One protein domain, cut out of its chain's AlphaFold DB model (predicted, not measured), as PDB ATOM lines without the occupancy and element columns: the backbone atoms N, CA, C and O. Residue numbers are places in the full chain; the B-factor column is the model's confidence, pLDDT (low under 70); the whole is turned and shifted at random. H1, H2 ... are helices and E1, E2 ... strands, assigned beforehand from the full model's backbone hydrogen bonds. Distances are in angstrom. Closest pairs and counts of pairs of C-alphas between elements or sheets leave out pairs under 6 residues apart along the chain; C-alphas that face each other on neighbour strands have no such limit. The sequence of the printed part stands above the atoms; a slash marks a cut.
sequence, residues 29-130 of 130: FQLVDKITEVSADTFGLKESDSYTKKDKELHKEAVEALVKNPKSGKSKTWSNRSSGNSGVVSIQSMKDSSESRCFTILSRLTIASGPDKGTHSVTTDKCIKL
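Overview. This is residues 29 to 130 of the 130 residues of an uncharacterized protein of Vibrio mediterranei (UniProt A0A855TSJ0). Look for one long, twisted sheet of four strands, E1 to E4, with two helices over one face and the other face bare of helices. H2 lies along the strands over E1 and E2, and the shorter H1 lies along them over E4. The printed part has 102 residues, with two named helices followed by four named strands; the sheet's order is E1, E2, E3, E4, antiparallel throughout, and the class is mixed, helices and strands. The whole is compact, with a radius of gyration of the C-alphas of 13.6 A, yet its outline is a rod spanning 46 by 21 by 20 A.

Along the chain. Find C-alpha 29 at (113.691, 51.959, 112.547); from there H1 runs through residues 29 to 36, 10.5 A from first to last C-alpha. After residues 37 to 52, H2 begins at C-alpha 53, at (123.306, 68.273, 112.131), and takes residues 53 to 68 over 22.4 A. Next comes E1, residues 75 to 79, and then E2, residues 86 to 96, 30.4 A long. E3, residues 100 to 111, covers 34.4 A. E4, residues 118 to 129, covers 36.0 A and ends at C-alpha 129, at (114.650, 40.335, 109.478).

Arrangement. Begin with the sheet, a meander, each strand the antiparallel neighbour of the one before. In the hairpin of E1 and E2, look at N 76 and O 89, 2.8 A apart. In the hairpin of E2 and E3, N 90 and O 106 are 2.8 A apart. In the hairpin of E3 and E4, N 105 and O 124 are 2.9 A apart. These pairs are within hydrogen-bond range. The edge strands E1 and E4 are apart. H2 is on the sheet at a height of 8.3 A, along the strands, at 20 degrees to E1 on the local plane; its closest C-alphas to E1 are those of Ala 62 and Lys 76, 5.6 A. H1 is on the same face at a height of 9.4 A, at 18 degrees to E4 on the local plane; the C-alphas of Ile 35 and Thr 124 are the closest, 6.7 A. H1 and H2 touch, with the C-alphas of Thr 36 and Lys 60 closest at 5.7 A, at a steep tilt of 49 degrees, opposite ways. In both helices every O i to N i+4 pair is within hydrogen-bond range.

Size, cuts and confidence. The C-alphas farthest apart are those of Ser 98 and Gly 114, 46.4 A. The printed part has no cut. The link from H1 to H2, 16 residues, is long, and that from E2 to E3 is tight. Look for pLDDT under 70 at residues 29 to 31, 35 to 39 and 130; the mean of the printed part is 86.7.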
ATOM      1  N   PHE A  29     113.107  50.808 111.846       68.00
ATOM      2  CA  PHE A  29     113.691  51.959 112.547       68.00
ATOM      3  C   PHE A  29     115.187  51.767 112.805       68.00
ATOM      4  O   PHE A  29     115.977  52.664 112.531       68.00
ATOM      5  N   GLN A  30     115.594  50.564 113.223       68.94
ATOM      6  CA  GLN A  30     117.016  50.228 113.345       68.94
ATOM      7  C   GLN A  30     117.724  50.284 111.991       68.94
ATOM      8  O   GLN A  30     118.871  50.711 111.913       68.94
ATOM      9  N   LEU A  31     117.042  49.881 110.915       68.88
ATOM     10  CA  LEU A  31     117.554  50.016 109.556       68.88
ATOM     11  C   LEU A  31     117.839  51.476 109.210       68.88
ATOM     12  O   LEU A  31     118.929  51.776 108.734       68.88
ATOM     13  N   VAL A  32     116.907  52.382 109.496       72.00
ATOM     14  CA  VAL A  32     117.105  53.821 109.292       72.00
ATOM     15  C   VAL A  32     118.293  54.322 110.104       72.00
ATOM     16  O   VAL A  32     119.170  54.960 109.532       72.00
ATOM     17  N   ASP A  33     118.371  54.021 111.400       71.88
ATOM     18  CA  ASP A  33     119.490  54.470 112.238       71.88
ATOM     19  C   ASP A  33     120.834  53.947 111.699       71.88
ATOM     20  O   ASP A  33     121.785  54.709 111.564       71.88
ATOM     21  N   LYS A  34     120.898  52.686 111.255       71.19
ATOM     22  CA  LYS A  34     122.108  52.081 110.670       71.19
ATOM     23  C   LYS A  34     122.453  52.562 109.261       71.19
ATOM     24  O   LYS A  34     123.626  52.553 108.894       71.19
ATOM     25  N   ILE A  35     121.468  52.954 108.455       67.31
ATOM     26  CA  ILE A  35     121.702  53.617 107.163       67.31
ATOM     27  C   ILE A  35     122.071  55.078 107.383       67.31
ATOM     28  O   ILE A  35     122.681  55.657 106.509       67.31
ATOM     29  N   THR A  36     121.698  55.700 108.500       65.31
ATOM     30  CA  THR A  36     121.947  57.130 108.758       65.31
ATOM     31  C   THR A  36     123.154  57.377 109.658       65.31
ATOM     32  O   THR A  36     123.613  58.512 109.752       65.31
ATOM     33  N   GLU A  37     123.761  56.309 110.191       68.31
ATOM     34  CA  GLU A  37     125.118  56.276 110.759       68.31
ATOM     35  C   GLU A  37     126.226  56.645 109.744       68.31
ATOM     36  O   GLU A  37     127.395  56.693 110.118       68.31
ATOM     37  N   VAL A  38     125.898  56.951 108.478       65.56
ATOM     38  CA  VAL A  38     126.828  57.580 107.516       65.56
ATOM     39  C   VAL A  38     127.314  58.915 108.076       65.56
ATOM     40  O   VAL A  38     126.599  59.921 108.084       65.56
ATOM     41  N   SER A  39     128.551  58.910 108.562       69.81
ATOM     42  CA  SER A  39     129.244  60.096 109.052       69.81
ATOM     43  C   SER A  39     129.788  60.938 107.893       69.81
ATOM     44  O   SER A  39     129.763  60.526 106.730       69.81
ATOM     45  N   ALA A  40     130.317  62.119 108.221       75.81
ATOM     46  CA  ALA A  40     131.076  62.932 107.274       75.81
ATOM     47  C   ALA A  40     132.233  62.125 106.644       75.81
ATOM     48  O   ALA A  40     132.391  62.138 105.426       75.81
ATOM     49  N   ASP A  41     132.935  61.312 107.442       78.31
ATOM     50  CA  ASP A  41     134.003  60.417 106.972       78.31
ATOM     51  C   ASP A  41     133.506  59.385 105.964       78.31
ATOM     52  O   ASP A  41     134.198  59.054 105.006       78.31
ATOM     53  N   THR A  42     132.285  58.882 106.150       80.25
ATOM     54  CA  THR A  42     131.725  57.862 105.257       80.25
ATOM     55  C   THR A  42     131.422  58.437 103.868       80.25
ATOM     56  O   THR A  42     131.479  57.725 102.868       80.25
ATOM     57  N   PHE A  43     131.149  59.741 103.793       82.12
ATOM     58  CA  PHE A  43     131.059  60.484 102.537       82.12
ATOM     59  C   PHE A  43     132.423  60.963 102.016       82.12
ATOM     60  O   PHE A  43     132.470  61.570 100.951       82.12
ATOM     61  N   GLY A  44     133.522  60.697 102.729       82.88
ATOM     62  CA  GLY A  44     134.857  61.178 102.376       82.88
ATOM     63  C   GLY A  44     135.040  62.685 102.572       82.88
ATOM     64  O   GLY A  44     135.904  63.278 101.925       82.88
ATOM     65  N   LEU A  45     134.225  63.311 103.428       84.81
ATOM     66  CA  LEU A  45     134.342  64.733 103.744       84.81
ATOM     67  C   LEU A  45     135.526  64.953 104.687       84.81
ATOM     68  O   LEU A  45     135.696  64.224 105.664       84.81
ATOM     69  N   LYS A  46     136.330  65.970 104.393       85.44
ATOM     70  CA  LYS A  46     137.496  66.371 105.184       85.44
ATOM     71  C   LYS A  46     137.080  67.130 106.437       85.44
ATOM     72  O   LYS A  46     137.689  66.950 107.484       85.44
ATOM     73  N   GLU A  47     136.036  67.949 106.333       86.56
ATOM     74  CA  GLU A  47     135.513  68.746 107.434       86.56
ATOM     75  C   GLU A  47     134.186  68.169 107.923       86.56
ATOM     76  O   GLU A  47     133.196  68.083 107.191       86.56
ATOM     77  N   SER A  48     134.132  67.816 109.208       78.12
ATOM     78  CA  SER A  48     132.915  67.259 109.809       78.12
ATOM     79  C   SER A  48     131.724  68.231 109.780       78.12
ATOM     80  O   SER A  48     130.572  67.790 109.710       78.12
ATOM     81  N   ASP A  49     132.004  69.537 109.750       85.62
ATOM     82  CA  ASP A  49     131.013  70.613 109.669       85.62
ATOM     83  C   ASP A  49     130.447  70.820 108.257       85.62
ATOM     84  O   ASP A  49     129.379  71.417 108.113       85.62
ATOM     85  N   SER A  50     131.083  70.261 107.217       88.88
ATOM     86  CA  SER A  50     130.523  70.244 105.858       88.88
ATOM     87  C   SER A  50     129.181  69.505 105.808       88.88
ATOM     88  O   SER A  50     128.342  69.815 104.965       88.88
ATOM     89  N   TYR A  51     128.945  68.560 106.728       91.00
ATOM     90  CA  TYR A  51     127.692  67.817 106.860       91.00
ATOM     91  C   TYR A  51     127.040  68.088 108.219       91.00
ATOM     92  O   TYR A  51     127.246  67.382 109.215       91.00
ATOM     93  N   THR A  52     126.245  69.157 108.249       92.06
ATOM     94  CA  THR A  52     125.678  69.715 109.479       92.06
ATOM     95  C   THR A  52     124.685  68.761 110.146       92.06
ATOM     96  O   THR A  52     124.151  67.833 109.533       92.06
ATOM     97  N   LYS A  53     124.359  69.021 111.420       91.12
ATOM     98  CA  LYS A  53     123.306  68.273 112.131       91.12
ATOM     99  C   LYS A  53     121.974  68.302 111.374       91.12
ATOM    100  O   LYS A  53     121.344  67.261 111.231       91.12
ATOM    101  N   LYS A  54     121.597  69.459 110.818       93.06
ATOM    102  CA  LYS A  54     120.345  69.592 110.068       93.06
ATOM    103  C   LYS A  54     120.370  68.826 108.744       93.06
ATOM    104  O   LYS A  54     119.351  68.261 108.354       93.06
ATOM    105  N   ASP A  55     121.524  68.755 108.079       93.06
ATOM    106  CA  ASP A  55     121.690  67.916 106.885       93.06
ATOM    107  C   ASP A  55     121.501  66.431 107.227       93.06
ATOM    108  O   ASP A  55     120.799  65.719 106.511       93.06
ATOM    109  N   LYS A  56     122.069  65.980 108.355       91.00
ATOM    110  CA  LYS A  56     121.920  64.604 108.860       91.00
ATOM    111  C   LYS A  56     120.465  64.247 109.146       91.00
ATOM    112  O   LYS A  56     120.015  63.175 108.749       91.00
ATOM    113  N   GLU A  57     119.720  65.147 109.782       91.81
ATOM    114  CA  GLU A  57     118.288  64.965 110.043       91.81
ATOM    115  C   GLU A  57     117.479  64.858 108.742       91.81
ATOM    116  O   GLU A  57     116.717  63.911 108.563       91.81
ATOM    117  N   LEU A  58     117.693  65.772 107.789       94.56
ATOM    118  CA  LEU A  58     116.985  65.769 106.503       94.56
ATOM    119  C   LEU A  58     117.310  64.528 105.660       94.56
ATOM    120  O   LEU A  58     116.429  63.959 105.012       94.56
ATOM    121  N   HIS A  59     118.566  64.081 105.687       92.50
ATOM    122  CA  HIS A  59     118.969  62.826 105.068       92.50
ATOM    123  C   HIS A  59     118.266  61.633 105.736       92.50
ATOM    124  O   HIS A  59     117.721  60.779 105.031       92.50
ATOM    125  N   LYS A  60     118.200  61.599 107.073       90.25
ATOM    126  CA  LYS A  60     117.477  60.561 107.818       90.25
ATOM    127  C   LYS A  60     116.002  60.501 107.446       90.25
ATOM    128  O   LYS A  60     115.517  59.430 107.090       90.25
ATOM    129  N   GLU A  61     115.313  61.637 107.425       91.44
ATOM    130  CA  GLU A  61     113.911  61.718 107.002       91.44
ATOM    131  C   GLU A  61     113.703  61.179 105.573       91.44
ATOM    132  O   GLU A  61     112.723  60.479 105.291       91.44
ATOM    133  N   ALA A  62     114.641  61.456 104.659       93.25
ATOM    134  CA  ALA A  62     114.585  60.941 103.295       93.25
ATOM    135  C   ALA A  62     114.739  59.411 103.233       93.25
ATOM    136  O   ALA A  62     113.995  58.756 102.500       93.25
ATOM    137  N   VAL A  63     115.655  58.837 104.022       89.62
ATOM    138  CA  VAL A  63     115.820  57.379 104.158       89.62
ATOM    139  C   VAL A  63     114.561  56.748 104.756       89.62
ATOM    140  O   VAL A  63     114.042  55.779 104.201       89.62
ATOM    141  N   GLU A  64     114.010  57.316 105.833       88.19
ATOM    142  CA  GLU A  64     112.775  56.829 106.464       88.19
ATOM    143  C   GLU A  64     111.608  56.764 105.481       88.19
ATOM    144  O   GLU A  64     110.881  55.771 105.431       88.19
ATOM    145  N   ALA A  65     111.427  57.808 104.670       89.50
ATOM    146  CA  ALA A  65     110.363  57.864 103.673       89.50
ATOM    147  C   ALA A  65     110.497  56.773 102.593       89.50
ATOM    148  O   ALA A  65     109.494  56.311 102.035       89.50
ATOM    149  N   LEU A  66     111.729  56.358 102.288       88.62
ATOM    150  CA  LEU A  66     112.000  55.265 101.361       88.62
ATOM    151  C   LEU A  66     111.758  53.906 102.013       88.62
ATOM    152  O   LEU A  66     111.067  53.081 101.423       88.62
ATOM    153  N   VAL A  67     112.250  53.695 103.232       83.75
ATOM    154  CA  VAL A  67     112.130  52.417 103.948       83.75
ATOM    155  C   VAL A  67     110.688  52.122 104.386       83.75
ATOM    156  O   VAL A  67     110.284  50.963 104.371       83.75
ATOM    157  N   LYS A  68     109.877  53.141 104.719       84.62
ATOM    158  CA  LYS A  68     108.457  52.975 105.109       84.62
ATOM    159  C   LYS A  68     107.577  52.392 103.998       84.62
ATOM    160  O   LYS A  68     106.610  51.699 104.285       84.62
ATOM    161  N   ASN A  69     107.884  52.690 102.737       84.38
ATOM    162  CA  ASN A  69     107.195  52.116 101.580       84.38
ATOM    163  C   ASN A  69     108.237  51.807 100.494       84.38
ATOM    164  O   ASN A  69     108.425  52.626  99.573       84.38
ATOM    165  N   PRO A  70     108.969  50.692 100.667       85.00
ATOM    166  CA  PRO A  70     110.176  50.418  99.919       85.00
ATOM    167  C   PRO A  70     109.855  49.915  98.515       85.00
ATOM    168  O   PRO A  70     109.015  49.043  98.309       85.00
ATOM    169  N   LYS A  71     110.546  50.488  97.530       88.69
ATOM    170  CA  LYS A  71     110.437  50.112  96.120       88.69
ATOM    171  C   LYS A  71     111.788  50.326  95.448       88.69
ATOM    172  O   LYS A  71     112.366  51.404  95.575       88.69
ATOM    173  N   SER A  72     112.277  49.322  94.726       88.19
ATOM    174  CA  SER A  72     113.514  49.447  93.946       88.19
ATOM    175  C   SER A  72     113.353  50.544  92.888       88.19
ATOM    176  O   SER A  72     112.281  50.712  92.302       88.19
ATOM    177  N   GLY A  73     114.393  51.356  92.721       89.19
ATOM    178  CA  GLY A  73     114.403  52.551  91.881       89.19
ATOM    179  C   GLY A  73     113.737  53.782  92.505       89.19
ATOM    180  O   GLY A  73     113.828  54.867  91.935       89.19
ATOM    181  N   LYS A  74     113.080  53.667  93.668       93.25
ATOM    182  CA  LYS A  74     112.472  54.824  94.338       93.25
ATOM    183  C   LYS A  74     113.559  55.706  94.940       93.25
ATOM    184  O   LYS A  74     114.467  55.215  95.613       93.25
ATOM    185  N   SER A  75     113.414  57.009  94.743       95.25
ATOM    186  CA  SER A  75     114.314  58.019  95.280       95.25
ATOM    187  C   SER A  75     113.561  59.092  96.057       95.25
ATOM    188  O   SER A  75     112.357  59.304  95.888       95.25
ATOM    189  N   LYS A  76     114.280  59.745  96.965       96.06
ATOM    190  CA  LYS A  76     113.796  60.865  97.759       96.06
ATOM    191  C   LYS A  76     114.889  61.917  97.829       96.06
ATOM    192  O   LYS A  76     116.026  61.622  98.190       96.06
ATOM    193  N   THR A  77     114.534  63.139  97.465       96.56
ATOM    194  CA  THR A  77     115.420  64.296  97.551       96.56
ATOM    195  C   THR A  77     115.205  65.031  98.867       96.56
ATOM    196  O   THR A  77     114.108  65.015  99.436       96.56
ATOM    197  N   TRP A  78     116.259  65.685  99.339       96.88
ATOM    198  CA  TRP A  78     116.231  66.592 100.475       96.88
ATOM    199  C   TRP A  78     117.157  67.783 100.208       96.88
ATOM    200  O   TRP A  78     118.073  67.717  99.386       96.88
ATOM    201  N   SER A  79     116.900  68.899 100.883       97.12
ATOM    202  CA  SER A  79     117.681  70.127 100.731       97.12
ATOM    203  C   SER A  79     117.647  70.937 102.014       97.12
ATOM    204  O   SER A  79     116.569  71.144 102.575       97.12
ATOM    205  N   ASN A  80     118.795  71.457 102.431       96.75
ATOM    206  CA  ASN A  80     118.917  72.344 103.571       96.75
ATOM    207  C   ASN A  80     119.234  73.765 103.101       96.75
ATOM    208  O   ASN A  80     120.334  74.057 102.642       96.75
ATOM    209  N   ARG A  81     118.276  74.683 103.254       94.62
ATOM    210  CA  ARG A  81     118.473  76.089 102.864       94.62
ATOM    211  C   ARG A  81     119.516  76.812 103.718       94.62
ATOM    212  O   ARG A  81     120.090  77.779 103.241       94.62
ATOM    213  N   SER A  82     119.749  76.363 104.955       94.06
ATOM    214  CA  SER A  82     120.678  77.021 105.881       94.06
ATOM    215  C   SER A  82     122.141  76.779 105.518       94.06
ATOM    216  O   SER A  82     122.951  77.685 105.670       94.06
ATOM    217  N   SER A  83     122.485  75.569 105.073       92.75
ATOM    218  CA  SER A  83     123.838  75.218 104.616       92.75
ATOM    219  C   SER A  83     123.994  75.345 103.096       92.75
ATOM    220  O   SER A  83     125.108  75.365 102.587       92.75
ATOM    221  N   GLY A  84     122.881  75.392 102.356       95.94
ATOM    222  CA  GLY A  84     122.858  75.271 100.897       95.94
ATOM    223  C   GLY A  84     123.033  73.831 100.402       95.94
ATOM    224  O   GLY A  84     122.906  73.583  99.202       95.94
ATOM    225  N   ASN A  85     123.296  72.877 101.298       96.81
ATOM    226  CA  ASN A  85     123.526  71.483 100.945       96.81
ATOM    227  C   ASN A  85     122.238  70.804 100.473       96.81
ATOM    228  O   ASN A  85     121.117  71.170 100.844       96.81
ATOM    229  N   SER A  86     122.390  69.765  99.664       97.12
ATOM    230  CA  SER A  86     121.266  68.958  99.191       97.12
ATOM    231  C   SER A  86     121.672  67.514  98.984       97.12
ATOM    232  O   SER A  86     122.856  67.192  98.952       97.12
ATOM    233  N   GLY A  87     120.696  66.631  98.831       95.56
ATOM    234  CA  GLY A  87     120.987  65.244  98.545       95.56
ATOM    235  C   GLY A  87     119.825  64.477  97.948       95.56
ATOM    236  O   GLY A  87     118.675  64.921  97.909       95.56
ATOM    237  N   VAL A  88     120.162  63.291  97.460       95.62
ATOM    238  CA  VAL A  88     119.235  62.320  96.897       95.62
ATOM    239  C   VAL A  88     119.565  60.962  97.488       95.62
ATOM    240  O   VAL A  88     120.684  60.475  97.352       95.62
ATOM    241  N   VAL A  89     118.575  60.339  98.110       94.12
ATOM    242  CA  VAL A  89     118.638  58.952  98.572       94.12
ATOM    243  C   VAL A  89     117.859  58.101  97.586       94.12
ATOM    244  O   VAL A  89     116.789  58.512  97.141       94.12
ATOM    245  N   SER A  90     118.376  56.934  97.215       93.56
ATOM    246  CA  SER A  90     117.704  56.016  96.291       93.56
ATOM    247  C   SER A  90     117.856  54.571  96.740       93.56
ATOM    248  O   SER A  90     118.961  54.144  97.060       93.56
ATOM    249  N   ILE A  91     116.774  53.792  96.698       92.38
ATOM    250  CA  ILE A  91     116.849  52.333  96.828       92.38
ATOM    251  C   ILE A  91     117.265  51.787  95.463       92.38
ATOM    252  O   ILE A  91     116.445  51.720  94.550       92.38
ATOM    253  N   GLN A  92     118.530  51.409  95.299       91.88
ATOM    254  CA  GLN A  92     119.009  50.835  94.040       91.88
ATOM    255  C   GLN A  92     118.420  49.444  93.827       91.88
ATOM    256  O   GLN A  92     117.836  49.161  92.784       91.88
ATOM    257  N   SER A  93     118.507  48.590  94.843       88.81
ATOM    258  CA  SER A  93     117.989  47.229  94.767       88.81
ATOM    259  C   SER A  93     117.418  46.775  96.103       88.81
ATOM    260  O   SER A  93     117.748  47.322  97.158       88.81
ATOM    261  N   MET A  94     116.528  45.790  96.030       88.75
ATOM    262  CA  MET A  94     116.022  45.065  97.187       88.75
ATOM    263  C   MET A  94     116.153  43.580  96.895       88.75
ATOM    264  O   MET A  94     115.810  43.138  95.798       88.75
ATOM    265  N   LYS A  95     116.663  42.823  97.861       87.12
ATOM    266  CA  LYS A  95     116.728  41.366  97.795       87.12
ATOM    267  C   LYS A  95     115.910  40.810  98.941       87.12
ATOM    268  O   LYS A  95     116.260  41.009 100.102       87.12
ATOM    269  N   ASP A  96     114.821  40.146  98.593       83.00
ATOM    270  CA  ASP A  96     113.978  39.439  99.542       83.00
ATOM    271  C   ASP A  96     114.442  37.988  99.677       83.00
ATOM    272  O   ASP A  96     114.868  37.347  98.716       83.00
ATOM    273  N   SER A  97     114.374  37.471 100.892       81.81
ATOM    274  CA  SER A  97     114.572  36.071 101.254       81.81
ATOM    275  C   SER A  97     113.535  35.695 102.311       81.81
ATOM    276  O   SER A  97     112.881  36.566 102.880       81.81
ATOM    277  N   SER A  98     113.379  34.402 102.600       77.38
ATOM    278  CA  SER A  98     112.391  33.914 103.579       77.38
ATOM    279  C   SER A  98     112.572  34.496 104.982       77.38
ATOM    280  O   SER A  98     111.601  34.625 105.717       77.38
ATOM    281  N   GLU A  99     113.803  34.851 105.353       81.81
ATOM    282  CA  GLU A  99     114.144  35.318 106.701       81.81
ATOM    283  C   GLU A  99     114.544  36.797 106.750       81.81
ATOM    284  O   GLU A  99     114.709  37.353 107.835       81.81
ATOM    285  N   SER A 100     114.763  37.441 105.600       81.75
ATOM    286  CA  SER A 100     115.271  38.811 105.575       81.75
ATOM    287  C   SER A 100     114.975  39.563 104.282       81.75
ATOM    288  O   SER A 100     114.782  38.977 103.220       81.75
ATOM    289  N   ARG A 101     114.994  40.892 104.383       83.50
ATOM    290  CA  ARG A 101     114.949  41.833 103.265       83.50
ATOM    291  C   ARG A 101     116.187  42.718 103.301       83.50
ATOM    292  O   ARG A 101     116.386  43.475 104.249       83.50
ATOM    293  N   CYS A 102     117.007  42.643 102.263       85.62
ATOM    294  CA  CYS A 102     118.198  43.464 102.096       85.62
ATOM    295  C   CYS A 102     117.939  44.635 101.149       85.62
ATOM    296  O   CYS A 102     117.288  44.479 100.118       85.62
ATOM    297  N   PHE A 103     118.486  45.798 101.485       86.06
ATOM    298  CA  PHE A 103     118.391  47.042 100.735       86.06
ATOM    299  C   PHE A 103     119.789  47.505 100.348       86.06
ATOM    300  O   PHE A 103     120.654  47.631 101.214       86.06
ATOM    301  N   THR A 104     119.966  47.829  99.071       89.81
ATOM    302  CA  THR A 104     121.115  48.596  98.584       89.81
ATOM    303  C   THR A 104     120.658  50.031  98.389       89.81
ATOM    304  O   THR A 104     119.802  50.302  97.539       89.81
ATOM    305  N   ILE A 105     121.200  50.954  99.178       89.62
ATOM    306  CA  ILE A 105     120.813  52.365  99.172       89.62
ATOM    307  C   ILE A 105     121.987  53.204  98.697       89.62
ATOM    308  O   ILE A 105     123.072  53.136  99.262       89.62
ATOM    309  N   LEU A 106     121.749  54.016  97.670       90.94
ATOM    310  CA  LEU A 106     122.681  55.036  97.214       90.94
ATOM    311  C   LEU A 106     122.271  56.380  97.807       90.94
ATOM    312  O   LEU A 106     121.199  56.900  97.482       90.94
ATOM    313  N   SER A 107     123.154  56.961  98.607       91.44
ATOM    314  CA  SER A 107     123.019  58.324  99.107       91.44
ATOM    315  C   SER A 107     124.006  59.223  98.381       91.44
ATOM    316  O   SER A 107     125.215  59.019  98.447       91.44
ATOM    317  N   ARG A 108     123.483  60.228  97.680       93.19
ATOM    318  CA  ARG A 108     124.253  61.281  97.018       93.19
ATOM    319  C   ARG A 108     124.059  62.587  97.769       93.19
ATOM    320  O   ARG A 108     122.926  63.025  97.942       93.19
ATOM    321  N   LEU A 109     125.157  63.200  98.174       93.44
ATOM    322  CA  LEU A 109     125.222  64.453  98.911       93.44
ATOM    323  C   LEU A 109     125.925  65.497  98.046       93.44
ATOM    324  O   LEU A 109     126.974  65.218  97.480       93.44
ATOM    325  N   THR A 110     125.373  66.697  97.956       95.56
ATOM    326  CA  THR A 110     126.007  67.846  97.316       95.56
ATOM    327  C   THR A 110     126.276  68.904  98.376       95.56
ATOM    328  O   THR A 110     125.343  69.480  98.939       95.56
ATOM    329  N   ILE A 111     127.561  69.148  98.626       94.88
ATOM    330  CA  ILE A 111     128.060  70.194  99.514       94.88
ATOM    331  C   ILE A 111     128.181  71.494  98.720       94.88
ATOM    332  O   ILE A 111     128.858  71.538  97.687       94.88
ATOM    333  N   ALA A 112     127.518  72.552  99.183       94.38
ATOM    334  CA  ALA A 112     127.400  73.802  98.434       94.38
ATOM    335  C   ALA A 112     128.669  74.668  98.473       94.38
ATOM    336  O   ALA A 112     128.999  75.352  97.497       94.38
ATOM    337  N   SER A 113     129.391  74.640  99.591       90.75
ATOM    338  CA  SER A 113     130.508  75.543  99.871       90.75
ATOM    339  C   SER A 113     131.536  74.916 100.808       90.75
ATOM    340  O   SER A 113     131.243  73.940 101.487       90.75
ATOM    341  N   GLY A 114     132.723  75.519 100.875       91.25
ATOM    342  CA  GLY A 114     133.813  75.047 101.727       91.25
ATOM    343  C   GLY A 114     134.740  74.043 101.029       91.25
ATOM    344  O   GLY A 114     134.625  73.828  99.818       91.25
ATOM    345  N   PRO A 115     135.689  73.454 101.773       89.19
ATOM    346  CA  PRO A 115     136.734  72.586 101.224       89.19
ATOM    347  C   PRO A 115     136.203  71.263 100.659       89.19
ATOM    348  O   PRO A 115     136.840  70.680  99.783       89.19
ATOM    349  N   ASP A 116     135.027  70.824 101.111       91.06
ATOM    350  CA  ASP A 116     134.353  69.622 100.613       91.06
ATOM    351  C   ASP A 116     133.304  69.916  99.537       91.06
ATOM    352  O   ASP A 116     132.508  69.038  99.201       91.06
ATOM    353  N   LYS A 117     133.266  71.138  98.985       93.69
ATOM    354  CA  LYS A 117     132.317  71.506  97.928       93.69
ATOM    355  C   LYS A 117     132.349  70.490  96.786       93.69
ATOM    356  O   LYS A 117     133.401  70.192  96.227       93.69
ATOM    357  N   GLY A 118     131.168  70.038  96.380       92.44
ATOM    358  CA  GLY A 118     131.016  69.058  95.314       92.44
ATOM    359  C   GLY A 118     130.024  67.965  95.672       92.44
ATOM    360  O   GLY A 118     129.277  68.070  96.644       92.44
ATOM    361  N   THR A 119     130.000  66.926  94.845       93.25
ATOM    362  CA  THR A 119     129.093  65.792  95.013       93.25
ATOM    363  C   THR A 119     129.849  64.596  95.561       93.25
ATOM    364  O   THR A 119     130.803  64.125  94.950       93.25
ATOM    365  N   HIS A 120     129.347  64.071  96.668       91.44
ATOM    366  CA  HIS A 120     129.832  62.892  97.366       91.44
ATOM    367  C   HIS A 120     128.763  61.816  97.309       91.44
ATOM    368  O   HIS A 120     127.565  62.102  97.223       91.44
ATOM    369  N   SER A 121     129.159  60.554  97.271       90.31
ATOM    370  CA  SER A 121     128.201  59.456  97.184       90.31
ATOM    371  C   SER A 121     128.701  58.251  97.947       90.31
ATOM    372  O   SER A 121     129.888  57.947  97.928       90.31
ATOM    373  N   VAL A 122     127.766  57.557  98.577       88.50
ATOM    374  CA  VAL A 122     128.019  56.322  99.306       88.50
ATOM    375  C   VAL A 122     126.904  55.336  99.013       88.50
ATOM    376  O   VAL A 122     125.726  55.702  98.963       88.50
ATOM    377  N   THR A 123     127.293  54.081  98.822       88.75
ATOM    378  CA  THR A 123     126.366  52.957  98.740       88.75
ATOM    379  C   THR A 123     126.420  52.172 100.041       88.75
ATOM    380  O   THR A 123     127.492  51.769 100.498       88.75
ATOM    381  N   THR A 124     125.257  51.966 100.647       84.94
ATOM    382  CA  THR A 124     125.101  51.217 101.890       84.94
ATOM    383  C   THR A 124     124.197  50.015 101.661       84.94
ATOM    384  O   THR A 124     123.069  50.158 101.191       84.94
ATOM    385  N   ASP A 125     124.678  48.840 102.055       85.62
ATOM    386  CA  ASP A 125     123.926  47.590 102.026       85.62
ATOM    387  C   ASP A 125     123.526  47.190 103.450       85.62
ATOM    388  O   ASP A 125     124.376  47.097 104.345       85.62
ATOM    389  N   LYS A 126     122.222  46.991 103.684       81.75
ATOM    390  CA  LYS A 126     121.666  46.619 105.000       81.75
ATOM    391  C   LYS A 126     120.499  45.651 104.872       81.75
ATOM    392  O   LYS A 126     119.688  45.789 103.964       81.75
ATOM    393  N   CYS A 127     120.374  44.722 105.819       80.56
ATOM    394  CA  CYS A 127     119.304  43.726 105.845       80.56
ATOM    395  C   CYS A 127     118.461  43.829 107.122       80.56
ATOM    396  O   CYS A 127     118.998  44.016 108.215       80.56
ATOM    397  N   ILE A 128     117.144  43.682 106.981       76.19
ATOM    398  CA  ILE A 128     116.192  43.530 108.092       76.19
ATOM    399  C   ILE A 128     115.674  42.101 108.128       76.19
ATOM    400  O   ILE A 128     115.477  41.505 107.071       76.19
ATOM    401  N   LYS A 129     115.427  41.566 109.323       75.56
ATOM    402  CA  LYS A 129     114.650  40.335 109.478       75.56
ATOM    403  C   LYS A 129     113.192  40.602 109.113       75.56
ATOM    404  O   LYS A 129     112.690  41.688 109.413       75.56
ATOM    405  N   LEU A 130     112.550  39.631 108.469       66.81
ATOM    406  CA  LEU A 130     111.103  39.632 108.231       66.81
ATOM    407  C   LEU A 130     110.362  38.895 109.350       66.81
ATOM    408  O   LEU A 130     110.960  37.960 109.935       66.81
TER     409      LEU A 130